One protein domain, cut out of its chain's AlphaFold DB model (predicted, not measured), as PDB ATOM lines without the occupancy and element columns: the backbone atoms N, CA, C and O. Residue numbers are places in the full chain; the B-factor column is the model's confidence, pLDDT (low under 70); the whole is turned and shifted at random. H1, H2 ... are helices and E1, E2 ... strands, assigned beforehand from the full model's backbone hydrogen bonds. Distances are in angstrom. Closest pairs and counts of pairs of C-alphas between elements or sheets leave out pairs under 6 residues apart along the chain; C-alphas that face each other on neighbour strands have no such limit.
ATOM      1  N   ASP A  11     106.353 235.056 302.168       90.81
ATOM      2  CA  ASP A  11     105.919 235.879 301.049       90.81
ATOM      3  C   ASP A  11     106.088 237.370 301.368       90.81
ATOM      4  O   ASP A  11     106.453 238.156 300.490       90.81
ATOM      5  N   LEU A  12     105.862 237.753 302.629       91.69
ATOM      6  CA  LEU A  12     105.860 239.139 303.088       91.69
ATOM      7  C   LEU A  12     106.452 239.276 304.497       91.69
ATOM      8  O   LEU A  12     106.096 238.530 305.405       91.69
ATOM      9  N   ILE A  13     107.295 240.287 304.706       94.50
ATOM     10  CA  ILE A  13     107.708 240.737 306.042       94.50
ATOM     11  C   ILE A  13     107.308 242.201 306.225       94.50
ATOM     12  O   ILE A  13     107.668 243.046 305.406       94.50
ATOM     13  N   VAL A  14     106.614 242.520 307.318       94.19
ATOM     14  CA  VAL A  14     106.300 243.899 307.723       94.19
ATOM     15  C   VAL A  14     107.321 244.351 308.765       94.19
ATOM     16  O   VAL A  14     107.250 243.956 309.928       94.19
ATOM     17  N   PHE A  15     108.289 245.170 308.365       93.69
ATOM     18  CA  PHE A  15     109.316 245.713 309.252       93.69
ATOM     19  C   PHE A  15     108.873 247.042 309.872       93.69
ATOM     20  O   PHE A  15     108.458 247.956 309.167       93.69
ATOM     21  N   GLY A  16     108.971 247.164 311.197       93.06
ATOM     22  CA  GLY A  16     108.364 248.266 311.951       93.06
ATOM     23  C   GLY A  16     106.921 247.981 312.376       93.06
ATOM     24  O   GLY A  16     106.162 248.915 312.630       93.06
ATOM     25  N   ALA A  17     106.538 246.703 312.474       94.81
ATOM     26  CA  ALA A  17     105.162 246.271 312.736       94.81
ATOM     27  C   ALA A  17     104.573 246.783 314.063       94.81
ATOM     28  O   ALA A  17     103.366 246.945 314.178       94.81
ATOM     29  N   THR A  18     105.406 247.081 315.061       94.88
ATOM     30  CA  THR A  18     104.950 247.600 316.364       94.88
ATOM     31  C   THR A  18     104.759 249.122 316.375       94.88
ATOM     32  O   THR A  18     104.458 249.692 317.422       94.88
ATOM     33  N   GLY A  19     105.025 249.811 315.260       91.06
ATOM     34  CA  GLY A  19     104.715 251.232 315.095       91.06
ATOM     35  C   GLY A  19     103.231 251.459 314.794       91.06
ATOM     36  O   GLY A  19     102.498 250.512 314.533       91.06
ATOM     37  N   TYR A  20     102.792 252.719 314.780       89.12
ATOM     38  CA  TYR A  20     101.382 253.066 314.545       89.12
ATOM     39  C   TYR A  20     100.856 252.553 313.194       89.12
ATOM     40  O   TYR A  20      99.866 251.835 313.139       89.12
ATOM     41  N   ILE A  21     101.557 252.854 312.096       90.81
ATOM     42  CA  ILE A  21     101.167 252.370 310.762       90.81
ATOM     43  C   ILE A  21     101.380 250.855 310.641       90.81
ATOM     44  O   ILE A  21     100.544 250.155 310.076       90.81
ATOM     45  N   GLY A  22     102.472 250.335 311.204       91.94
ATOM     46  CA  GLY A  22     102.781 248.907 311.158       91.94
ATOM     47  C   GLY A  22     101.722 248.036 311.822       91.94
ATOM     48  O   GLY A  22     101.372 246.994 311.269       91.94
ATOM     49  N   SER A  23     101.156 248.481 312.945       95.00
ATOM     50  CA  SER A  23     100.123 247.723 313.650       95.00
ATOM     51  C   SER A  23      98.803 247.725 312.879       95.00
ATOM     52  O   SER A  23      98.130 246.696 312.821       95.00
ATOM     53  N   LEU A  24      98.459 248.830 312.209       95.12
ATOM     54  CA  LEU A  24      97.296 248.902 311.320       95.12
ATOM     55  C   LEU A  24      97.441 247.966 310.116       95.12
ATOM     56  O   LEU A  24      96.503 247.232 309.806       95.12
ATOM     57  N   ILE A  25      98.619 247.939 309.485       94.69
ATOM     58  CA  ILE A  25      98.915 247.001 308.391       94.69
ATOM     59  C   ILE A  25      98.801 245.559 308.885       94.69
ATOM     60  O   ILE A  25      98.150 244.744 308.237       94.69
ATOM     61  N   ALA A  26      99.384 245.244 310.043       95.94
ATOM     62  CA  ALA A  26      99.327 243.898 310.601       95.94
ATOM     63  C   ALA A  26      97.878 243.460 310.882       95.94
ATOM     64  O   ALA A  26      97.488 242.361 310.499       95.94
ATOM     65  N   ARG A  27      97.045 244.341 311.454       96.12
ATOM     66  CA  ARG A  27      95.608 244.076 311.658       96.12
ATOM     67  C   ARG A  27      94.868 243.873 310.338       96.12
ATOM     68  O   ARG A  27      94.051 242.961 310.242       96.12
ATOM     69  N   TYR A  28      95.156 244.695 309.331       95.25
ATOM     70  CA  TYR A  28      94.541 244.566 308.011       95.25
ATOM     71  C   TYR A  28      94.882 243.224 307.354       95.25
ATOM     72  O   TYR A  28      93.983 242.563 306.830       95.25
ATOM     73  N   LEU A  29      96.151 242.806 307.417       94.94
ATOM     74  CA  LEU A  29      96.596 241.513 306.898       94.94
ATOM     75  C   LEU A  29      95.936 240.357 307.653       94.94
ATOM     76  O   LEU A  29      95.376 239.479 307.006       94.94
ATOM     77  N   SER A  30      95.902 240.381 308.986       95.75
ATOM     78  CA  SER A  30      95.227 239.332 309.766       95.75
ATOM     79  C   SER A  30      93.735 239.203 309.430       95.75
ATOM     80  O   SER A  30      93.209 238.095 309.387       95.75
ATOM     81  N   ALA A  31      93.051 240.316 309.149       94.69
ATOM     82  CA  ALA A  31      91.631 240.304 308.809       94.69
ATOM     83  C   ALA A  31      91.345 239.841 307.367       94.69
ATOM     84  O   ALA A  31      90.372 239.119 307.134       94.69
ATOM     85  N   ASN A  32      92.167 240.270 306.402       93.88
ATOM     86  CA  ASN A  32      91.813 240.234 304.976       93.88
ATOM     87  C   ASN A  32      92.744 239.385 304.108       93.88
ATOM     88  O   ASN A  32      92.376 239.061 302.978       93.88
ATOM     89  N   ALA A  33      93.944 239.039 304.578       91.56
ATOM     90  CA  ALA A  33      94.877 238.282 303.758       91.56
ATOM     91  C   ALA A  33      94.336 236.872 303.445       91.56
ATOM     92  O   ALA A  33      93.591 236.290 304.245       91.56
ATOM     93  N   PRO A  34      94.718 236.292 302.294       91.31
ATOM     94  CA  PRO A  34      94.491 234.877 302.026       91.31
ATOM     95  C   PRO A  34      95.166 234.011 303.094       91.31
ATOM     96  O   PRO A  34      96.293 234.295 303.491       91.31
ATOM     97  N   GLU A  35      94.532 232.913 303.507       89.00
ATOM     98  CA  GLU A  35      95.108 231.975 304.493       89.00
ATOM     99  C   GLU A  35      96.409 231.321 304.007       89.00
ATOM    100  O   GLU A  35      97.239 230.890 304.800       89.00
ATOM    101  N   THR A  36      96.621 231.288 302.692       89.69
ATOM    102  CA  THR A  36      97.843 230.770 302.075       89.69
ATOM    103  C   THR A  36      99.040 231.713 302.216       89.69
ATOM    104  O   THR A  36     100.154 231.309 301.882       89.69
ATOM    105  N   LEU A  37      98.837 232.968 302.638       91.19
ATOM    106  CA  LEU A  37      99.907 233.955 302.755       91.19
ATOM    107  C   LEU A  37     100.808 233.625 303.949       91.19
ATOM    108  O   LEU A  37     100.394 233.742 305.102       91.19
ATOM    109  N   LYS A  38     102.080 233.313 303.686       93.00
ATOM    110  CA  LYS A  38     103.080 233.145 304.747       93.00
ATOM    111  C   LYS A  38     103.748 234.482 305.018       93.00
ATOM    112  O   LYS A  38     104.541 234.949 304.205       93.00
ATOM    113  N   TRP A  39     103.456 235.117 306.145       95.12
ATOM    114  CA  TRP A  39     103.992 236.446 306.438       95.12
ATOM    115  C   TRP A  39     104.509 236.578 307.866       95.12
ATOM    116  O   TRP A  39     104.153 235.799 308.749       95.12
ATOM    117  N   ALA A  40     105.376 237.566 308.078       96.94
ATOM    118  CA  ALA A  40     105.969 237.840 309.378       96.94
ATOM    119  C   ALA A  40     105.909 239.325 309.751       96.94
ATOM    120  O   ALA A  40     105.999 240.211 308.894       96.94
ATOM    121  N   VAL A  41     105.830 239.593 311.051       97.25
ATOM    122  CA  VAL A  41     106.057 240.909 311.647       97.25
ATOM    123  C   VAL A  41     107.503 241.023 312.111       97.25
ATOM    124  O   VAL A  41     108.087 240.072 312.633       97.25
ATOM    125  N   SER A  42     108.098 242.194 311.911       96.69
ATOM    126  CA  SER A  42     109.509 242.417 312.192       96.69
ATOM    127  C   SER A  42     109.777 243.758 312.863       96.69
ATOM    128  O   SER A  42     109.069 244.749 312.656       96.69
ATOM    129  N   GLY A  43     110.808 243.790 313.704       94.88
ATOM    130  CA  GLY A  43     111.179 244.951 314.505       94.88
ATOM    131  C   GLY A  43     112.280 244.638 315.514       94.88
ATOM    132  O   GLY A  43     112.766 243.516 315.600       94.88
ATOM    133  N   ARG A  44     112.672 245.649 316.296       94.31
ATOM    134  CA  ARG A  44     113.841 245.581 317.197       94.31
ATOM    135  C   ARG A  44     113.533 245.070 318.604       94.31
ATOM    136  O   ARG A  44     114.454 244.819 319.368       94.31
ATOM    137  N   ASN A  45     112.259 244.989 318.974       95.75
ATOM    138  CA  ASN A  45     111.836 244.631 320.324       95.75
ATOM    139  C   ASN A  45     110.963 243.377 320.261       95.75
ATOM    140  O   ASN A  45     109.828 243.446 319.793       95.75
ATOM    141  N   MET A  46     111.511 242.252 320.728       96.81
ATOM    142  CA  MET A  46     110.842 240.950 320.697       96.81
ATOM    143  C   MET A  46     109.532 240.953 321.490       96.81
ATOM    144  O   MET A  46     108.517 240.513 320.967       96.81
ATOM    145  N   SER A  47     109.537 241.497 322.709       97.56
ATOM    146  CA  SER A  47     108.351 241.524 323.575       97.56
ATOM    147  C   SER A  47     107.204 242.290 322.915       97.56
ATOM    148  O   SER A  47     106.115 241.748 322.782       97.56
ATOM    149  N   LYS A  48     107.463 243.482 322.358       97.06
ATOM    150  CA  LYS A  48     106.424 244.244 321.640       97.06
ATOM    151  C   LYS A  48     105.891 243.519 320.402       97.06
ATOM    152  O   LYS A  48     104.736 243.712 320.034       97.06
ATOM    153  N   LEU A  49     106.735 242.741 319.720       97.88
ATOM    154  CA  LEU A  49     106.302 241.933 318.581       97.88
ATOM    155  C   LEU A  49     105.397 240.792 319.044       97.88
ATOM    156  O   LEU A  49     104.340 240.603 318.457       97.88
ATOM    157  N   GLN A  50     105.777 240.078 320.103       97.94
ATOM    158  CA  GLN A  50     104.967 239.002 320.679       97.94
ATOM    159  C   GLN A  50     103.616 239.521 321.181       97.94
ATOM    160  O   GLN A  50     102.590 238.933 320.856       97.94
ATOM    161  N   ASP A  51     103.590 240.665 321.868       98.00
ATOM    162  CA  ASP A  51     102.345 241.298 322.323       98.00
ATOM    163  C   ASP A  51     101.416 241.652 321.152       98.00
ATOM    164  O   ASP A  51     100.197 241.462 321.226       98.00
ATOM    165  N   LEU A  52     101.989 242.140 320.043       97.75
ATOM    166  CA  LEU A  52     101.243 242.381 318.810       97.75
ATOM    167  C   LEU A  52     100.688 241.071 318.239       97.75
ATOM    168  O   LEU A  52      99.510 241.034 317.895       97.75
ATOM    169  N   VAL A  53     101.492 240.007 318.154       97.56
ATOM    170  CA  VAL A  53     101.026 238.700 317.654       97.56
ATOM    171  C   VAL A  53      99.894 238.151 318.517       97.56
ATOM    172  O   VAL A  53      98.833 237.860 317.974       97.56
ATOM    173  N   HIS A  54     100.047 238.121 319.842       97.38
ATOM    174  CA  HIS A  54      98.991 237.668 320.754       97.38
ATOM    175  C   HIS A  54      97.705 238.494 320.613       97.38
ATOM    176  O   HIS A  54      96.600 237.955 320.653       97.38
ATOM    177  N   THR A  55      97.834 239.812 320.419       97.19
ATOM    178  CA  THR A  55      96.686 240.688 320.151       97.19
ATOM    179  C   THR A  55      95.980 240.287 318.857       97.19
ATOM    180  O   THR A  55      94.758 240.176 318.842       97.19
ATOM    181  N   LEU A  56      96.731 240.030 317.784       96.69
ATOM    182  CA  LEU A  56      96.167 239.615 316.499       96.69
ATOM    183  C   LEU A  56      95.513 238.231 316.570       96.69
ATOM    184  O   LEU A  56      94.439 238.053 316.008       96.69
ATOM    185  N   GLU A  57      96.122 237.273 317.261       95.69
ATOM    186  CA  GLU A  57      95.561 235.928 317.446       95.69
ATOM    187  C   GLU A  57      94.260 235.966 318.254       95.69
ATOM    188  O   GLU A  57      93.293 235.291 317.905       95.69
ATOM    189  N   ARG A  58      94.198 236.807 319.292       96.50
ATOM    190  CA  ARG A  58      92.973 237.018 320.072       96.50
ATOM    191  C   ARG A  58      91.876 237.694 319.248       96.50
ATOM    192  O   ARG A  58      90.720 237.290 319.335       96.50
ATOM    193  N   ASP A  59      92.223 238.725 318.481       96.38
ATOM    194  CA  ASP A  59      91.258 239.495 317.690       96.38
ATOM    195  C   ASP A  59      90.775 238.705 316.448       96.38
ATOM    196  O   ASP A  59      89.654 238.916 315.979       96.38
ATOM    197  N   TYR A  60      91.585 237.767 315.933       94.75
ATOM    198  CA  TYR A  60      91.300 236.952 314.742       94.75
ATOM    199  C   TYR A  60      91.559 235.445 314.974       94.75
ATOM    200  O   TYR A  60      92.378 234.844 314.277       94.75
ATOM    201  N   PRO A  61      90.817 234.772 315.873       92.56
ATOM    202  CA  PRO A  61      91.142 233.420 316.357       92.56
ATOM    203  C   PRO A  61      91.026 232.302 315.310       92.56
ATOM    204  O   PRO A  61      91.492 231.190 315.533       92.56
ATOM    205  N   ARG A  62      90.382 232.565 314.165       91.25
ATOM    206  CA  ARG A  62      90.253 231.604 313.053       91.25
ATOM    207  C   ARG A  62      91.350 231.749 311.997       91.25
ATOM    208  O   ARG A  62      91.311 231.054 310.990       91.25
ATOM    209  N   ARG A  63      92.284 232.679 312.187       88.81
ATOM    210  CA  ARG A  63      93.358 232.982 311.240       88.81
ATOM    211  C   ARG A  63      94.692 232.587 311.859       88.81
ATOM    212  O   ARG A  63      94.893 232.735 313.059       88.81
ATOM    213  N   THR A  64      95.620 232.112 311.038       88.19
ATOM    214  CA  THR A  64      96.993 231.875 311.489       88.19
ATOM    215  C   THR A  64      97.686 233.214 311.737       88.19
ATOM    216  O   THR A  64      97.706 234.079 310.857       88.19
ATOM    217  N   GLY A  65      98.242 233.385 312.937       89.00
ATOM    218  CA  GLY A  65      99.025 234.565 313.295       89.00
ATOM    219  C   GLY A  65     100.303 234.698 312.454       89.00
ATOM    220  O   GLY A  65     100.794 233.713 311.892       89.00
ATOM    221  N   PRO A  66     100.861 235.914 312.333       96.00
ATOM    222  CA  PRO A  66     102.129 236.111 311.644       96.00
ATOM    223  C   PRO A  66     103.298 235.503 312.421       96.00
ATOM    224  O   PRO A  66     103.321 235.494 313.651       96.00
ATOM    225  N   PHE A  67     104.341 235.107 311.696       96.88
ATOM    226  CA  PHE A  67     105.628 234.778 312.309       96.88
ATOM    227  C   PHE A  67     106.317 236.034 312.856       96.88
ATOM    228  O   PHE A  67     106.022 237.158 312.446       96.88
ATOM    229  N   VAL A  68     107.294 235.851 313.745       96.94
ATOM    230  CA  VAL A  68     108.097 236.951 314.294       96.94
ATOM    231  C   VAL A  68     109.522 236.883 313.761       96.94
ATOM    232  O   VAL A  68     110.178 235.844 313.834       96.94
ATOM    233  N   VAL A  69     110.025 238.011 313.263       95.88
ATOM    234  CA  VAL A  69     111.426 238.176 312.867       95.88
ATOM    235  C   VAL A  69     112.022 239.346 313.642       95.88
ATOM    236  O   VAL A  69     111.658 240.497 313.433       95.88
ATOM    237  N   LEU A  70     112.964 239.076 314.544       96.25
ATOM    238  CA  LEU A  70     113.711 240.150 315.195       96.25
ATOM    239  C   LEU A  70     114.687 240.753 314.179       96.25
ATOM    240  O   LEU A  70     115.454 240.022 313.553       96.25
ATOM    241  N   ALA A  71     114.653 242.065 313.986       92.25
ATOM    242  CA  ALA A  71     115.537 242.749 313.051       92.25
ATOM    243  C   ALA A  71     115.694 244.230 313.395       92.25
ATOM    244  O   ALA A  71     114.817 244.873 313.977       92.25
ATOM    245  N   SER A  72     116.810 244.796 312.965       88.56
ATOM    246  CA  SER A  72     117.060 246.229 312.909       88.56
ATOM    247  C   SER A  72     117.297 246.679 311.458       88.56
ATOM    248  O   SER A  72     117.103 245.916 310.517       88.56
ATOM    249  N   LEU A  73     117.715 247.934 311.276       84.88
ATOM    250  CA  LEU A  73     118.188 248.446 309.982       84.88
ATOM    251  C   LEU A  73     119.677 248.142 309.728       84.88
ATOM    252  O   LEU A  73     120.254 248.659 308.774       84.88
ATOM    253  N   ALA A  74     120.318 247.321 310.567       84.75
ATOM    254  CA  ALA A  74     121.668 246.845 310.304       84.75
ATOM    255  C   ALA A  74     121.698 246.000 309.021       84.75
ATOM    256  O   ALA A  74     120.794 245.207 308.756       84.75
ATOM    257  N   ARG A  75     122.774 246.134 308.238       80.44
ATOM    258  CA  ARG A  75     122.956 245.432 306.955       80.44
ATOM    259  C   ARG A  75     122.687 243.926 307.058       80.44
ATOM    260  O   ARG A  75     121.945 243.395 306.241       80.44
ATOM    261  N   GLN A  76     123.232 243.269 308.080       86.25
ATOM    262  CA  GLN A  76     123.068 241.828 308.298       86.25
ATOM    263  C   GLN A  76     121.596 241.425 308.482       86.25
ATOM    264  O   GLN A  76     121.154 240.405 307.955       86.25
ATOM    265  N   ASP A  77     120.820 242.234 309.204       88.88
ATOM    266  CA  ASP A  77     119.397 241.976 309.419       88.88
ATOM    267  C   ASP A  77     118.597 242.160 308.124       88.88
ATOM    268  O   ASP A  77     117.714 241.355 307.820       88.88
ATOM    269  N   LEU A  78     118.929 243.182 307.329       84.94
ATOM    270  CA  LEU A  78     118.320 243.412 306.015       84.94
ATOM    271  C   LEU A  78     118.631 242.264 305.046       84.94
ATOM    272  O   LEU A  78     117.737 241.771 304.357       84.94
ATOM    273  N   GLU A  79     119.878 241.802 305.011       84.94
ATOM    274  CA  GLU A  79     120.298 240.653 304.205       84.94
ATOM    275  C   GLU A  79     119.556 239.381 304.626       84.94
ATOM    276  O   GLU A  79     119.004 238.689 303.770       84.94
ATOM    277  N   ARG A  80     119.431 239.115 305.934       87.56
ATOM    278  CA  ARG A  80     118.654 237.974 306.443       87.56
ATOM    279  C   ARG A  80     117.179 238.063 306.054       87.56
ATOM    280  O   ARG A  80     116.636 237.095 305.522       87.56
ATOM    281  N   MET A  81     116.528 239.206 306.282       88.00
ATOM    282  CA  MET A  81     115.112 239.382 305.934       88.00
ATOM    283  C   MET A  81     114.893 239.191 304.434       88.00
ATOM    284  O   MET A  81     114.046 238.396 304.032       88.00
ATOM    285  N   THR A  82     115.699 239.851 303.600       85.69
ATOM    286  CA  THR A  82     115.598 239.750 302.134       85.69
ATOM    287  C   THR A  82     116.003 238.379 301.589       85.69
ATOM    288  O   THR A  82     115.593 238.026 300.483       85.69
ATOM    289  N   ALA A  83     116.768 237.576 302.337       87.38
ATOM    290  CA  ALA A  83     117.045 236.175 302.023       87.38
ATOM    291  C   ALA A  83     115.840 235.257 302.315       87.38
ATOM    292  O   ALA A  83     115.618 234.280 301.600       87.38
ATOM    293  N   GLN A  84     115.015 235.594 303.304       87.50
ATOM    294  CA  GLN A  84     113.887 234.764 303.742       87.50
ATOM    295  C   GLN A  84     112.547 235.157 303.118       87.50
ATOM    296  O   GLN A  84     111.616 234.356 303.149       87.50
ATOM    297  N   THR A  85     112.445 236.358 302.545       87.81
ATOM    298  CA  THR A  85     111.190 236.896 302.013       87.81
ATOM    299  C   THR A  85     111.270 237.305 300.551       87.81
ATOM    300  O   THR A  85     112.349 237.489 299.982       87.81
ATOM    301  N   ARG A  86     110.098 237.472 299.945       84.62
ATOM    302  CA  ARG A  86     109.929 238.018 298.596       84.62
ATOM    303  C   ARG A  86     109.684 239.526 298.604       84.62
ATOM    304  O   ARG A  86     110.039 240.189 297.631       84.62
ATOM    305  N   LEU A  87     109.114 240.048 299.691       86.00
ATOM    306  CA  LEU A  87     108.808 241.464 299.881       86.00
ATOM    307  C   LEU A  87     109.035 241.878 301.342       86.00
ATOM    308  O   LEU A  87     108.602 241.179 302.265       86.00
ATOM    309  N   VAL A  88     109.684 243.027 301.548       88.81
ATOM    310  CA  VAL A  88     109.758 243.704 302.850       88.81
ATOM    311  C   VAL A  88     109.011 245.034 302.768       88.81
ATOM    312  O   VAL A  88     109.390 245.936 302.024       88.81
ATOM    313  N   VAL A  89     107.968 245.181 303.578       88.75
ATOM    314  CA  VAL A  89     107.275 246.457 303.785       88.75
ATOM    315  C   VAL A  89     107.913 247.133 304.990       88.75
ATOM    316  O   VAL A  89     107.683 246.721 306.125       88.75
ATOM    317  N   ASN A  90     108.748 248.144 304.752       86.88
ATOM    318  CA  ASN A  90     109.367 248.915 305.822       86.88
ATOM    319  C   ASN A  90     108.508 250.136 306.173       86.88
ATOM    320  O   ASN A  90     108.312 251.042 305.367       86.88
ATOM    321  N   VAL A  91     108.042 250.147 307.416       86.25
ATOM    322  CA  VAL A  91     107.292 251.237 308.051       86.25
ATOM    323  C   VAL A  91     107.976 251.726 309.332       86.25
ATOM    324  O   VAL A  91     107.376 252.428 310.148       86.25
ATOM    325  N   ALA A  92     109.243 251.357 309.534       79.88
ATOM    326  CA  ALA A  92     110.056 251.839 310.637       79.88
ATOM    327  C   ALA A  92     110.633 253.229 310.312       79.88
ATOM    328  O   ALA A  92     111.496 253.369 309.451       79.88
ATOM    329  N   GLY A  93     110.208 254.240 311.078       64.38
ATOM    330  CA  GLY A  93     110.725 255.608 311.004       64.38
ATOM    331  C   GLY A  93     109.943 256.499 310.034       64.38
ATOM    332  O   GLY A  93     110.007 256.339 308.822       64.38
ATOM    333  N   VAL A  94     109.260 257.513 310.574       48.16
ATOM    334  CA  VAL A  94     108.539 258.565 309.820       48.16
ATOM    335  C   VAL A  94     109.453 259.488 308.995       48.16
ATOM    336  O   VAL A  94     108.975 260.400 308.336       48.16
ATOM    337  N   SER A  95     110.764 259.244 308.978       40.03
ATOM    338  CA  SER A  95     111.733 260.019 308.193       40.03
ATOM    339  C   SER A  95     111.969 259.463 306.786       40.03
ATOM    340  O   SER A  95     112.608 260.136 305.985       40.03
ATOM    341  N   LYS A  96     111.506 258.242 306.481       40.09
ATOM    342  CA  LYS A  96     111.644 257.600 305.163       40.09
ATOM    343  C   LYS A  96     110.625 256.462 305.045       40.09
ATOM    344  O   LYS A  96     110.869 255.355 305.517       40.09
ATOM    345  N   LEU A  97     109.482 256.729 304.408       40.41
ATOM    346  CA  LEU A  97     108.684 255.650 303.824       40.41
ATOM    347  C   LEU A  97     109.532 255.090 302.680       40.41
ATOM    348  O   LEU A  97     109.758 255.765 301.682       40.41
ATOM    349  N   THR A  98     110.097 253.907 302.864       41.75
ATOM    350  CA  THR A  98     110.974 253.287 301.872       41.75
ATOM    351  C   THR A  98     110.478 251.875 301.660       41.75
ATOM    352  O   THR A  98     110.579 251.045 302.563       41.75
ATOM    353  N   VAL A  99     109.946 251.581 300.477       43.94
ATOM    354  CA  VAL A  99     109.618 250.204 300.101       43.94
ATOM    355  C   VAL A  99     110.941 249.499 299.807       43.94
ATOM    356  O   VAL A  99     111.590 249.745 298.794       43.94
ATOM    357  N   LEU A 100     111.378 248.641 300.730       46.16
ATOM    358  CA  LEU A 100     112.588 247.837 300.580       46.16
ATOM    359  C   LEU A 100     112.281 246.615 299.696       46.16
ATOM    360  O   LEU A 100     112.012 245.524 300.188       46.16
ATOM    361  N   GLY A 101     112.339 246.842 298.379       42.75
ATOM    362  CA  GLY A 101     112.643 245.869 297.325       42.75
ATOM    363  C   GLY A 101     111.704 244.671 297.113       42.75
ATOM    364  O   GLY A 101     111.683 243.718 297.888       42.75
ATOM    365  N   LEU A 102     111.099 244.617 295.921       38.84
ATOM    366  CA  LEU A 102     110.959 243.366 295.168       38.84
ATOM    367  C   LEU A 102     112.338 243.022 294.584       38.84
ATOM    368  O   LEU A 102     112.809 243.702 293.674       38.84
ATOM    369  N   ARG A 103     113.009 241.978 295.084       45.06
ATOM    370  CA  ARG A 103     114.268 241.501 294.484       45.06
ATOM    371  C   ARG A 103     113.976 240.407 293.455       45.06
ATOM    372  O   ARG A 103     113.962 239.224 293.790       45.06
TER     373      ARG A 103
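Overview. This is residues 11 to 103 of the 115 residues of the protein "Sacchrp_dh_NADP domain-containing protein" of Pseudogymnoascus sp. VKM F-4517 (FW-2822) (UniProt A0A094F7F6). A twisted sheet of five strands forms the middle layer of three, with helices H1 and H2 covering one face and H3 alone over the other. Four parallel strands make most of the sheet, and the short E5 turns back antiparallel at one edge, giving the mixed order E3, E2, E1, E4, E5. The printed part has 93 residues, with three named helices and five named strands in the order E1, H1, E2, H2, E3, H3, E4, E5, a mixed class of helices and strands. It is compact, with a radius of gyration of the C-alphas of 12.3 A and spans of 36 by 24 by 20 A.

Arrangement. E1, residues 11 to 15, is an inner strand, and its parallel neighbour is E2, residues 39 to 43, with N 14 and O 40 2.9 A apart. Between them in the chain, H1, residues 20 to 32, is on the sheet at a height of 10.0 A, over E2 and E1 and along the strands. E1, H1 and E2 form a strand-helix-strand unit, two parallel neighbour strands joined through a helix, with a right-handed crossover. H2, residues 46 to 59, is on the same face at a height of 10.1 A. Its residues 52 to 56 alone touch H1, at a steep tilt of 38 degrees, the same way; the closest C-alphas, of Arg 27 and Leu 56, are 6.6 A apart. E2, H2 and the edge strand E3, residues 67 to 70, form a second right-handed unit; N 41 and O 67 are 2.8 A apart. H3, residues 75 to 84, is on the opposite face at a height of 8.6 A, over E1, and is apart from H1 and H2. E3, H3 and E4, residues 85 to 90, form a split unit, with E2 and E1 between its strands in the sheet and a right-handed crossover. E4 is parallel to E1, with N 15 and O 89 2.8 A apart. E4 and E5, residues 98 to 100, form a hairpin at 166 degrees, with no N and O pair within hydrogen-bond range. In H1, H2 and H3 every O i to N i+4 pair is within that range.

Along the chain. E1 begins at C-alpha 11 (105.919, 235.879, 301.049) and is 13.2 A long. H1 measures 18.6 A, E2 13.8 A, and H2 19.9 A from C-alpha 46 (110.842, 240.950, 320.697). E3 measures 10.1 A, H3 14.4 A, E4 12.7 A, and E5 5.8 A, ending at C-alpha 100 (112.588, 247.837, 300.580).

Size, cuts and confidence. The two C-alphas farthest apart, of Arg 62 and Arg 75, are 36.0 A apart. The printed part has no cut, and its links are tight or short. Mean pLDDT of the printed part is 86.6, but residues 93 to 103 are under 70.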